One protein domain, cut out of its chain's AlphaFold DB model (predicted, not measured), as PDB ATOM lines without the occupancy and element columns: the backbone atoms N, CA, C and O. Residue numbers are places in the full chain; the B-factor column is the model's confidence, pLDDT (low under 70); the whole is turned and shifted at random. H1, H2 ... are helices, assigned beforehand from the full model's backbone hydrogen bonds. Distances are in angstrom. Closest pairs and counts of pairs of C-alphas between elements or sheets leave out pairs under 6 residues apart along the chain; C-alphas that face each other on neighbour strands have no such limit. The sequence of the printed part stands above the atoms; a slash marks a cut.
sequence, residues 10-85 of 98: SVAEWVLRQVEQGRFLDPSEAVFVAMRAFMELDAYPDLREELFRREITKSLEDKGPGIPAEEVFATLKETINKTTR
ATOM      1  N   SER A  10     105.549  84.179 161.104       89.62
ATOM      2  CA  SER A  10     106.027  85.108 160.072       89.62
ATOM      3  C   SER A  10     107.123  84.522 159.176       89.62
ATOM      4  O   SER A  10     107.155  84.786 157.975       89.62
ATOM      5  N   VAL A  11     108.016  83.701 159.736       93.31
ATOM      6  CA  VAL A  11     109.077  83.030 158.973       93.31
ATOM      7  C   VAL A  11     108.491  81.880 158.158       93.31
ATOM      8  O   VAL A  11     108.839  81.733 156.990       93.31
ATOM      9  N   ALA A  12     107.571  81.100 158.733       93.44
ATOM     10  CA  ALA A  12     106.887  80.028 158.012       93.44
ATOM     11  C   ALA A  12     106.098  80.570 156.808       93.44
ATOM     12  O   ALA A  12     106.239  80.062 155.699       93.44
ATOM     13  N   GLU A  13     105.331  81.645 157.004       96.31
ATOM     14  CA  GLU A  13     104.590  82.332 155.942       96.31
ATOM     15  C   GLU A  13     105.512  82.846 154.837       96.31
ATOM     16  O   GLU A  13     105.212  82.696 153.652       96.31
ATOM     17  N   TRP A  14     106.652  83.439 155.209       95.56
ATOM     18  CA  TRP A  14     107.629  83.893 154.228       95.56
ATOM     19  C   TRP A  14     108.170  82.727 153.396       95.56
ATOM     20  O   TRP A  14     108.194  82.835 152.171       95.56
ATOM     21  N   VAL A  15     108.549  81.614 154.039       95.81
ATOM     22  CA  VAL A  15     109.071  80.412 153.367       95.81
ATOM     23  C   VAL A  15     108.041  79.838 152.395       95.81
ATOM     24  O   VAL A  15     108.364  79.624 151.227       95.81
ATOM     25  N   LEU A  16     106.799  79.641 152.848       95.94
ATOM     26  CA  LEU A  16     105.721  79.105 152.012       95.94
ATOM     27  C   LEU A  16     105.474  79.989 150.789       95.94
ATOM     28  O   LEU A  16     105.417  79.483 149.671       95.94
ATOM     29  N   ARG A  17     105.465  81.316 150.968       97.44
ATOM     30  CA  ARG A  17     105.308  82.266 149.862       97.44
ATOM     31  C   ARG A  17     106.414  82.146 148.812       97.44
ATOM     32  O   ARG A  17     106.140  82.321 147.628       97.44
ATOM     33  N   GLN A  18     107.662  81.880 149.205       96.38
ATOM     34  CA  GLN A  18     108.743  81.713 148.225       96.38
ATOM     35  C   GLN A  18     108.556  80.450 147.372       96.38
ATOM     36  O   GLN A  18     108.848  80.475 146.176       96.38
ATOM     37  N   VAL A  19     108.047  79.374 147.976       96.12
ATOM     38  CA  VAL A  19     107.737  78.119 147.276       96.12
ATOM     39  C   VAL A  19     106.540  78.302 146.344       96.12
ATOM     40  O   VAL A  19     106.611  77.936 145.177       96.12
ATOM     41  N   GLU A  20     105.470  78.954 146.807       96.62
ATOM     42  CA  GLU A  20     104.297  79.286 145.981       96.62
ATOM     43  C   GLU A  20     104.659  80.144 144.759       96.62
ATOM     44  O   GLU A  20     104.085  79.985 143.685       96.62
ATOM     45  N   GLN A  21     105.642  81.035 144.904       97.00
ATOM     46  CA  GLN A  21     106.170  81.861 143.814       97.00
ATOM     47  C   GLN A  21     107.135  81.106 142.885       97.00
ATOM     48  O   GLN A  21     107.661  81.704 141.946       97.00
ATOM     49  N   GLY A  22     107.400  79.822 143.143       95.94
ATOM     50  CA  GLY A  22     108.306  78.987 142.357       95.94
ATOM     51  C   GLY A  22     109.781  79.374 142.479       95.94
ATOM     52  O   GLY A  22     110.581  78.968 141.639       95.94
ATOM     53  N   ARG A  23     110.160  80.173 143.488       95.19
ATOM     54  CA  ARG A  23     111.567  80.553 143.723       95.19
ATOM     55  C   ARG A  23     112.376  79.432 144.363       95.19
ATOM     56  O   ARG A  23     113.583  79.377 144.157       95.19
ATOM     57  N   PHE A  24     111.709  78.575 145.127       96.81
ATOM     58  CA  PHE A  24     112.277  77.359 145.697       96.81
ATOM     59  C   PHE A  24     111.331  76.194 145.429       96.81
ATOM     60  O   PHE A  24     110.115  76.375 145.367       96.81
ATOM     61  N   LEU A  25     111.900  75.004 145.285       96.06
ATOM     62  CA  LEU A  25     111.185  73.756 145.078       96.06
ATOM     63  C   LEU A  25     110.391  73.354 146.323       96.06
ATOM     64  O   LEU A  25     109.266  72.870 146.213       96.06
ATOM     65  N   ASP A  26     110.976  73.551 147.507       95.44
ATOM     66  CA  ASP A  26     110.371  73.169 148.778       95.44
ATOM     67  C   ASP A  26     110.824  74.070 149.951       95.44
ATOM     68  O   ASP A  26     111.796  74.827 149.839       95.44
ATOM     69  N   PRO A  27     110.126  74.015 151.105       94.12
ATOM     70  CA  PRO A  27     110.477  74.815 152.278       94.12
ATOM     71  C   PRO A  27     111.888  74.564 152.826       94.12
ATOM     72  O   PRO A  27     112.509  75.482 153.362       94.12
ATOM     73  N   SER A  28     112.403  73.338 152.715       92.69
ATOM     74  CA  SER A  28     113.737  72.980 153.211       92.69
ATOM     75  C   SER A  28     114.819  73.659 152.382       92.69
ATOM     76  O   SER A  28     115.783  74.173 152.949       92.69
ATOM     77  N   GLU A  29     114.648  73.710 151.059       94.50
ATOM     78  CA  GLU A  29     115.542  74.443 150.165       94.50
ATOM     79  C   GLU A  29     115.583  75.933 150.529       94.50
ATOM     80  O   GLU A  29     116.666  76.486 150.730       94.50
ATOM     81  N   ALA A  30     114.415  76.562 150.701       95.31
ATOM     82  CA  ALA A  30     114.314  77.971 151.075       95.31
ATOM     83  C   ALA A  30     115.042  78.273 152.397       95.31
ATOM     84  O   ALA A  30     115.824  79.224 152.483       95.31
ATOM     85  N   VAL A  31     114.828  77.443 153.424       93.12
ATOM     86  CA  VAL A  31     115.489  77.582 154.732       93.12
ATOM     87  C   VAL A  31     116.999  77.370 154.612       93.12
ATOM     88  O   VAL A  31     117.772  78.112 155.215       93.12
ATOM     89  N   PHE A  32     117.442  76.393 153.820       93.25
ATOM     90  CA  PHE A  32     118.865  76.114 153.639       93.25
ATOM     91  C   PHE A  32     119.596  77.256 152.929       93.25
ATOM     92  O   PHE A  32     120.686  77.653 153.349       93.25
ATOM     93  N   VAL A  33     119.002  77.808 151.872       95.38
ATOM     94  CA  VAL A  33     119.555  78.960 151.151       95.38
ATOM     95  C   VAL A  33     119.579  80.196 152.050       95.38
ATOM     96  O   VAL A  33     120.613  80.858 152.132       95.38
ATOM     97  N   ALA A  34     118.499  80.466 152.789       93.50
ATOM     98  CA  ALA A  34     118.448  81.576 153.738       93.50
ATOM     99  C   ALA A  34     119.519  81.455 154.835       93.50
ATOM    100  O   ALA A  34     120.185  82.437 155.157       93.50
ATOM    101  N   MET A  35     119.740  80.251 155.375       93.62
ATOM    102  CA  MET A  35     120.765  80.025 156.396       93.62
ATOM    103  C   MET A  35     122.180  80.216 155.840       93.62
ATOM    104  O   MET A  35     123.023  80.801 156.513       93.62
ATOM    105  N   ARG A  36     122.444  79.785 154.598       94.12
ATOM    106  CA  ARG A  36     123.736  80.040 153.944       94.12
ATOM    107  C   ARG A  36     123.995  81.532 153.756       94.12
ATOM    108  O   ARG A  36     125.073  81.989 154.113       94.12
ATOM    109  N   ALA A  37     123.001  82.279 153.279       92.81
ATOM    110  CA  ALA A  37     123.110  83.729 153.150       92.81
ATOM    111  C   ALA A  37     123.349  84.412 154.509       92.81
ATOM    112  O   ALA A  37     124.152  85.335 154.604       92.81
ATOM    113  N   PHE A  38     122.698  83.933 155.574       91.88
ATOM    114  CA  PHE A  38     122.926  84.433 156.929       91.88
ATOM    115  C   PHE A  38     124.358  84.168 157.415       91.88
ATOM    116  O   PHE A  38     125.003  85.082 157.919       91.88
ATOM    117  N   MET A  39     124.871  82.949 157.228       92.81
ATOM    118  CA  MET A  39     126.247  82.592 157.596       92.81
ATOM    119  C   MET A  39     127.286  83.401 156.815       92.81
ATOM    120  O   MET A  39     128.307  83.789 157.372       92.81
ATOM    121  N   GLU A  40     127.034  83.650 155.529       92.88
ATOM    122  CA  GLU A  40     127.901  84.485 154.701       92.88
ATOM    123  C   GLU A  40     127.893  85.933 155.190       92.88
ATOM    124  O   GLU A  40     128.954  86.512 155.387       92.88
ATOM    125  N   LEU A  41     126.718  86.503 155.469       92.81
ATOM    126  CA  LEU A  41     126.610  87.864 155.992       92.81
ATOM    127  C   LEU A  41     127.291  88.027 157.361       92.81
ATOM    128  O   LEU A  41     127.896  89.066 157.614       92.81
ATOM    129  N   ASP A  42     127.216  87.021 158.235       91.44
ATOM    130  CA  ASP A  42     127.872  87.050 159.551       91.44
ATOM    131  C   ASP A  42     129.407  87.113 159.442       91.44
ATOM    132  O   ASP A  42     130.072  87.671 160.314       91.44
ATOM    133  N   ALA A  43     129.974  86.624 158.333       93.00
ATOM    134  CA  ALA A  43     131.405  86.712 158.051       93.00
ATOM    135  C   ALA A  43     131.874  88.133 157.670       93.00
ATOM    136  O   ALA A  43     133.073  88.407 157.729       93.00
ATOM    137  N   TYR A  44     130.952  89.035 157.307       94.25
ATOM    138  CA  TYR A  44     131.242  90.394 156.830       94.25
ATOM    139  C   TYR A  44     130.539  91.449 157.708       94.25
ATOM    140  O   TYR A  44     129.476  91.976 157.352       94.25
ATOM    141  N   PRO A  45     131.096  91.769 158.891       91.06
ATOM    142  CA  PRO A  45     130.469  92.698 159.834       91.06
ATOM    143  C   PRO A  45     130.344  94.126 159.286       91.06
ATOM    144  O   PRO A  45     129.396  94.833 159.626       91.06
ATOM    145  N   ASP A  46     131.258  94.536 158.410       95.56
ATOM    146  CA  ASP A  46     131.232  95.812 157.695       95.56
ATOM    147  C   ASP A  46     130.038  95.905 156.735       95.56
ATOM    148  O   ASP A  46     129.335  96.916 156.709       95.56
ATOM    149  N   LEU A  47     129.739  94.826 156.004       93.81
ATOM    150  CA  LEU A  47     128.561  94.750 155.143       93.81
ATOM    151  C   LEU A  47     127.270  94.831 155.965       93.81
ATOM    152  O   LEU A  47     126.325  95.519 155.576       93.81
ATOM    153  N   ARG A  48     127.228  94.162 157.121       91.31
ATOM    154  CA  ARG A  48     126.087  94.245 158.039       91.31
ATOM    155  C   ARG A  48     125.883  95.666 158.564       91.31
ATOM    156  O   ARG A  48     124.743  96.128 158.612       91.31
ATOM    157  N   GLU A  49     126.959  96.356 158.938       94.19
ATOM    158  CA  GLU A  49     126.897  97.754 159.375       94.19
ATOM    159  C   GLU A  49     126.385  98.664 158.254       94.19
ATOM    160  O   GLU A  49     125.511  99.498 158.480       94.19
ATOM    161  N   GLU A  50     126.871  98.473 157.031       95.81
ATOM    162  CA  GLU A  50     126.454  99.265 155.879       95.81
ATOM    163  C   GLU A  50     124.973  99.049 155.533       95.81
ATOM    164  O   GLU A  50     124.249 100.017 155.294       95.81
ATOM    165  N   LEU A  51     124.478  97.807 155.565       94.44
ATOM    166  CA  LEU A  51     123.049  97.528 155.381       94.44
ATOM    167  C   LEU A  51     122.199  98.198 156.465       94.44
ATOM    168  O   LEU A  51     121.160  98.784 156.159       94.44
ATOM    169  N   PHE A  52     122.654  98.157 157.719       93.69
ATOM    170  CA  PHE A  52     121.966  98.819 158.823       93.69
ATOM    171  C   PHE A  52     121.939 100.342 158.648       93.69
ATOM    172  O   PHE A  52     120.893 100.970 158.807       93.69
ATOM    173  N   ARG A  53     123.067 100.935 158.245       96.12
ATOM    174  CA  ARG A  53     123.177 102.366 157.952       96.12
ATOM    175  C   ARG A  53     122.214 102.788 156.847       96.12
ATOM    176  O   ARG A  53     121.514 103.783 157.011       96.12
ATOM    177  N   ARG A  54     122.127 102.018 155.759       95.50
ATOM    178  CA  ARG A  54     121.194 102.285 154.650       95.50
ATOM    179  C   ARG A  54     119.740 102.257 155.090       95.50
ATOM    180  O   ARG A  54     118.979 103.119 154.664       95.50
ATOM    181  N   GLU A  55     119.363 101.301 155.934       94.19
ATOM    182  CA  GLU A  55     117.992 101.230 156.440       94.19
ATOM    183  C   GLU A  55     117.665 102.444 157.320       94.19
ATOM    184  O   GLU A  55     116.617 103.054 157.133       94.19
ATOM    185  N   ILE A  56     118.590 102.876 158.190       94.44
ATOM    186  CA  ILE A  56     118.431 104.119 158.967       94.44
ATOM    187  C   ILE A  56     118.252 105.319 158.038       94.44
ATOM    188  O   ILE A  56     117.312 106.090 158.216       94.44
ATOM    189  N   THR A  57     119.133 105.490 157.049       95.31
ATOM    190  CA  THR A  57     119.044 106.609 156.100       95.31
ATOM    191  C   THR A  57     117.705 106.601 155.372       95.31
ATOM    192  O   THR A  57     117.027 107.622 155.341       95.31
ATOM    193  N   LYS A  58     117.273 105.440 154.874       93.44
ATOM    194  CA  LYS A  58     115.979 105.276 154.211       93.44
ATOM    195  C   LYS A  58     114.809 105.643 155.128       93.44
ATOM    196  O   LYS A  58     113.886 106.308 154.677       93.44
ATOM    197  N   SER A  59     114.841 105.241 156.401       87.88
ATOM    198  CA  SER A  59     113.809 105.619 157.376       87.88
ATOM    199  C   SER A  59     113.817 107.113 157.706       87.88
ATOM    200  O   SER A  59     112.756 107.681 157.923       87.88
ATOM    201  N   LEU A  60     114.984 107.764 157.743       89.69
ATOM    202  CA  LEU A  60     115.083 109.213 157.963       89.69
ATOM    203  C   LEU A  60     114.575 110.023 156.764       89.69
ATOM    204  O   LEU A  60     114.074 111.132 156.935       89.69
ATOM    205  N   GLU A  61     114.727 109.484 155.555       92.44
ATOM    206  CA  GLU A  61     114.223 110.084 154.318       92.44
ATOM    207  C   GLU A  61     112.723 109.836 154.097       92.44
ATOM    208  O   GLU A  61     112.100 110.534 153.287       92.44
ATOM    209  N   ASP A  62     112.130 108.872 154.808       88.62
ATOM    210  CA  ASP A  62     110.700 108.599 154.748       88.62
ATOM    211  C   ASP A  62     109.905 109.780 155.327       88.62
ATOM    212  O   ASP A  62     110.036 110.159 156.490       88.62
ATOM    213  N   LYS A  63     109.058 110.379 154.483       85.12
ATOM    214  CA  LYS A  63     108.188 111.512 154.835       85.12
ATOM    215  C   LYS A  63     106.819 111.069 155.349       85.12
ATOM    216  O   LYS A  63     105.908 111.897 155.436       85.12
ATOM    217  N   GLY A  64     106.641 109.776 155.616       84.94
ATOM    218  CA  GLY A  64     105.439 109.241 156.234       84.94
ATOM    219  C   GLY A  64     105.092 109.951 157.550       84.94
ATOM    220  O   GLY A  64     105.955 110.550 158.199       84.94
ATOM    221  N   PRO A  65     103.815 109.924 157.963       85.50
ATOM    222  CA  PRO A  65     103.421 110.477 159.250       85.50
ATOM    223  C   PRO A  65     104.140 109.733 160.380       85.50
ATOM    224  O   PRO A  65     104.159 108.503 160.417       85.50
ATOM    225  N   GLY A  66     104.724 110.489 161.312       85.00
ATOM    226  CA  GLY A  66     105.297 109.918 162.526       85.00
ATOM    227  C   GLY A  66     104.220 109.319 163.436       85.00
ATOM    228  O   GLY A  66     103.057 109.719 163.390       85.00
ATOM    229  N   ILE A  67     104.627 108.380 164.290       88.62
ATOM    230  CA  ILE A  67     103.777 107.809 165.342       88.62
ATOM    231  C   ILE A  67     104.055 108.578 166.646       88.62
ATOM    232  O   ILE A  67     105.231 108.764 166.981       88.62
ATOM    233  N   PRO A  68     103.031 109.033 167.393       93.31
ATOM    234  CA  PRO A  68     103.224 109.669 168.693       93.31
ATOM    235  C   PRO A  68     104.028 108.784 169.652       93.31
ATOM    236  O   PRO A  68     103.815 107.572 169.731       93.31
ATOM    237  N   ALA A  69     104.939 109.389 170.416       90.50
ATOM    238  CA  ALA A  69     105.822 108.646 171.312       90.50
ATOM    239  C   ALA A  69     105.033 107.834 172.355       90.50
ATOM    240  O   ALA A  69     105.372 106.687 172.639       90.50
ATOM    241  N   GLU A  70     103.952 108.400 172.893       94.25
ATOM    242  CA  GLU A  70     103.080 107.751 173.872       94.25
ATOM    243  C   GLU A  70     102.460 106.462 173.325       94.25
ATOM    244  O   GLU A  70     102.391 105.461 174.040       94.25
ATOM    245  N   GLU A  71     102.054 106.472 172.054       94.12
ATOM    246  CA  GLU A  71     101.499 105.303 171.372       94.12
ATOM    247  C   GLU A  71     102.568 104.215 171.213       94.12
ATOM    248  O   GLU A  71     102.349 103.069 171.607       94.12
ATOM    249  N   VAL A  72     103.770 104.592 170.760       93.12
ATOM    250  CA  VAL A  72     104.918 103.677 170.636       93.12
ATOM    251  C   VAL A  72     105.234 103.001 171.974       93.12
ATOM    252  O   VAL A  72     105.347 101.772 172.046       93.12
ATOM    253  N   PHE A  73     105.342 103.777 173.057       95.12
ATOM    254  CA  PHE A  73     105.637 103.238 174.386       95.12
ATOM    255  C   PHE A  73     104.507 102.351 174.928       95.12
ATOM    256  O   PHE A  73     104.789 101.344 175.587       95.12
ATOM    257  N   ALA A  74     103.243 102.674 174.640       94.75
ATOM    258  CA  ALA A  74     102.106 101.843 175.022       94.75
ATOM    259  C   ALA A  74     102.152 100.467 174.334       94.75
ATOM    260  O   ALA A  74     102.066  99.441 175.017       94.75
ATOM    261  N   THR A  75     102.380 100.425 173.017       91.88
ATOM    262  CA  THR A  75     102.496  99.176 172.244       91.88
ATOM    263  C   THR A  75     103.699  98.335 172.673       91.88
ATOM    264  O   THR A  75     103.585  97.115 172.823       91.88
ATOM    265  N   LEU A  76     104.852  98.962 172.925       92.00
ATOM    266  CA  LEU A  76     106.047  98.285 173.445       92.00
ATOM    267  C   LEU A  76     105.765  97.615 174.789       92.00
ATOM    268  O   LEU A  76     106.066  96.432 174.971       92.00
ATOM    269  N   LYS A  77     105.136  98.345 175.715       91.38
ATOM    270  CA  LYS A  77     104.758  97.818 177.030       91.38
ATOM    271  C   LYS A  77     103.788  96.646 176.905       91.38
ATOM    272  O   LYS A  77     103.952  95.643 177.599       91.38
ATOM    273  N   GLU A  78     102.799  96.737 176.021       89.81
ATOM    274  CA  GLU A  78     101.861  95.643 175.764       89.81
ATOM    275  C   GLU A  78     102.569  94.406 175.191       89.81
ATOM    276  O   GLU A  78     102.339  93.290 175.661       89.81
ATOM    277  N   THR A  79     103.474  94.598 174.231       86.00
ATOM    278  CA  THR A  79     104.233  93.514 173.590       86.00
ATOM    279  C   THR A  79     105.124  92.802 174.599       86.00
ATOM    280  O   THR A  79     105.024  91.587 174.741       86.00
ATOM    281  N   ILE A  80     105.911  93.544 175.384       85.06
ATOM    282  CA  ILE A  80     106.764  92.987 176.446       85.06
ATOM    283  C   ILE A  80     105.925  92.193 177.453       85.06
ATOM    284  O   ILE A  80     106.299  91.080 177.829       85.06
ATOM    285  N   ASN A  81     104.765  92.722 177.851       84.50
ATOM    286  CA  ASN A  81     103.848  92.036 178.760       84.50
ATOM    287  C   ASN A  81     103.264  90.750 178.160       84.50
ATOM    288  O   ASN A  81     102.977  89.820 178.906       84.50
ATOM    289  N   LYS A  82     103.062  90.676 176.839       79.38
ATOM    290  CA  LYS A  82     102.640  89.445 176.153       79.38
ATOM    291  C   LYS A  82     103.792  88.444 176.077       79.38
ATOM    292  O   LYS A  82     103.612  87.291 176.453       79.38
ATOM    293  N   THR A  83     104.986  88.873 175.677       69.12
ATOM    294  CA  THR A  83     106.149  87.988 175.495       69.12
ATOM    295  C   THR A  83     106.641  87.388 176.812       69.12
ATOM    296  O   THR A  83     106.948  86.202 176.862       69.12
ATOM    297  N   THR A  84     106.645  88.159 177.903       64.94
ATOM    298  CA  THR A  84     107.028  87.672 179.247       64.94
ATOM    299  C   THR A  84     106.061  86.641 179.831       64.94
ATOM    300  O   THR A  84     106.438  85.898 180.734       64.94
ATOM    301  N   ARG A  85     104.829  86.544 179.313       60.50
ATOM    302  CA  ARG A  85     103.852  85.521 179.724       60.50
ATOM    303  C   ARG A  85     104.086  84.164 179.063       60.50
ATOM    304  O   ARG A  85     103.534  83.169 179.530       60.50
TER     305      ARG A  85
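AT A GLANCE: This is residues 10 to 85 of the 98 residues of an uncharacterized protein of Rhizobium sp. CCGE532 (UniProt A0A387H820). Four helices follow one another round an empty middle as an open horseshoe: H3, the longest, makes the base, H2 and H1 make one side, and H4 the other, touching no helix. The 76 printed residues hold H1, H2, H3 and H4 in that order, with no named strand; the class is all helix. The whole is extended, with a radius of gyration of the C-alphas of 17.6 A and spans of 45 by 34 by 26 A.

IN THESE COORDINATES: H3, residues 45 to 61, is 24.4 A long, from C-alpha 45 at (130.469, 92.698, 159.834). H2, residues 27 to 42, is 22.5 A; H1, residues 10 to 20, 15.3 A. H4, residues 69 to 83, is 21.1 A, ending at (106.149, 87.988, 175.495).

HOW THE PARTS SIT: H3 and H2 touch only at the corner by their link, only just, with 3 pairs of C-alphas within 8 A; the closest are Leu 41 and Arg 48, 6.7 A. Their lines are about perpendicular, at 81 degrees. H2 touches H1 with residues 27 to 31 alone, the closest C-alphas being Val 15 and Pro 27, 5.9 A, at a steep tilt of 61 degrees, opposite ways. H3 and H4 are apart. In H1, H2, H3 and H4 every O i to N i+4 pair is within hydrogen-bond range.

THE WHOLE: The C-alphas farthest apart, Leu 25 and Glu 70, are 45.3 A apart. Residues 35 to 85 stand free. The printed part has no cut, and no link is long. Residues 83 to 85 have pLDDT under 70.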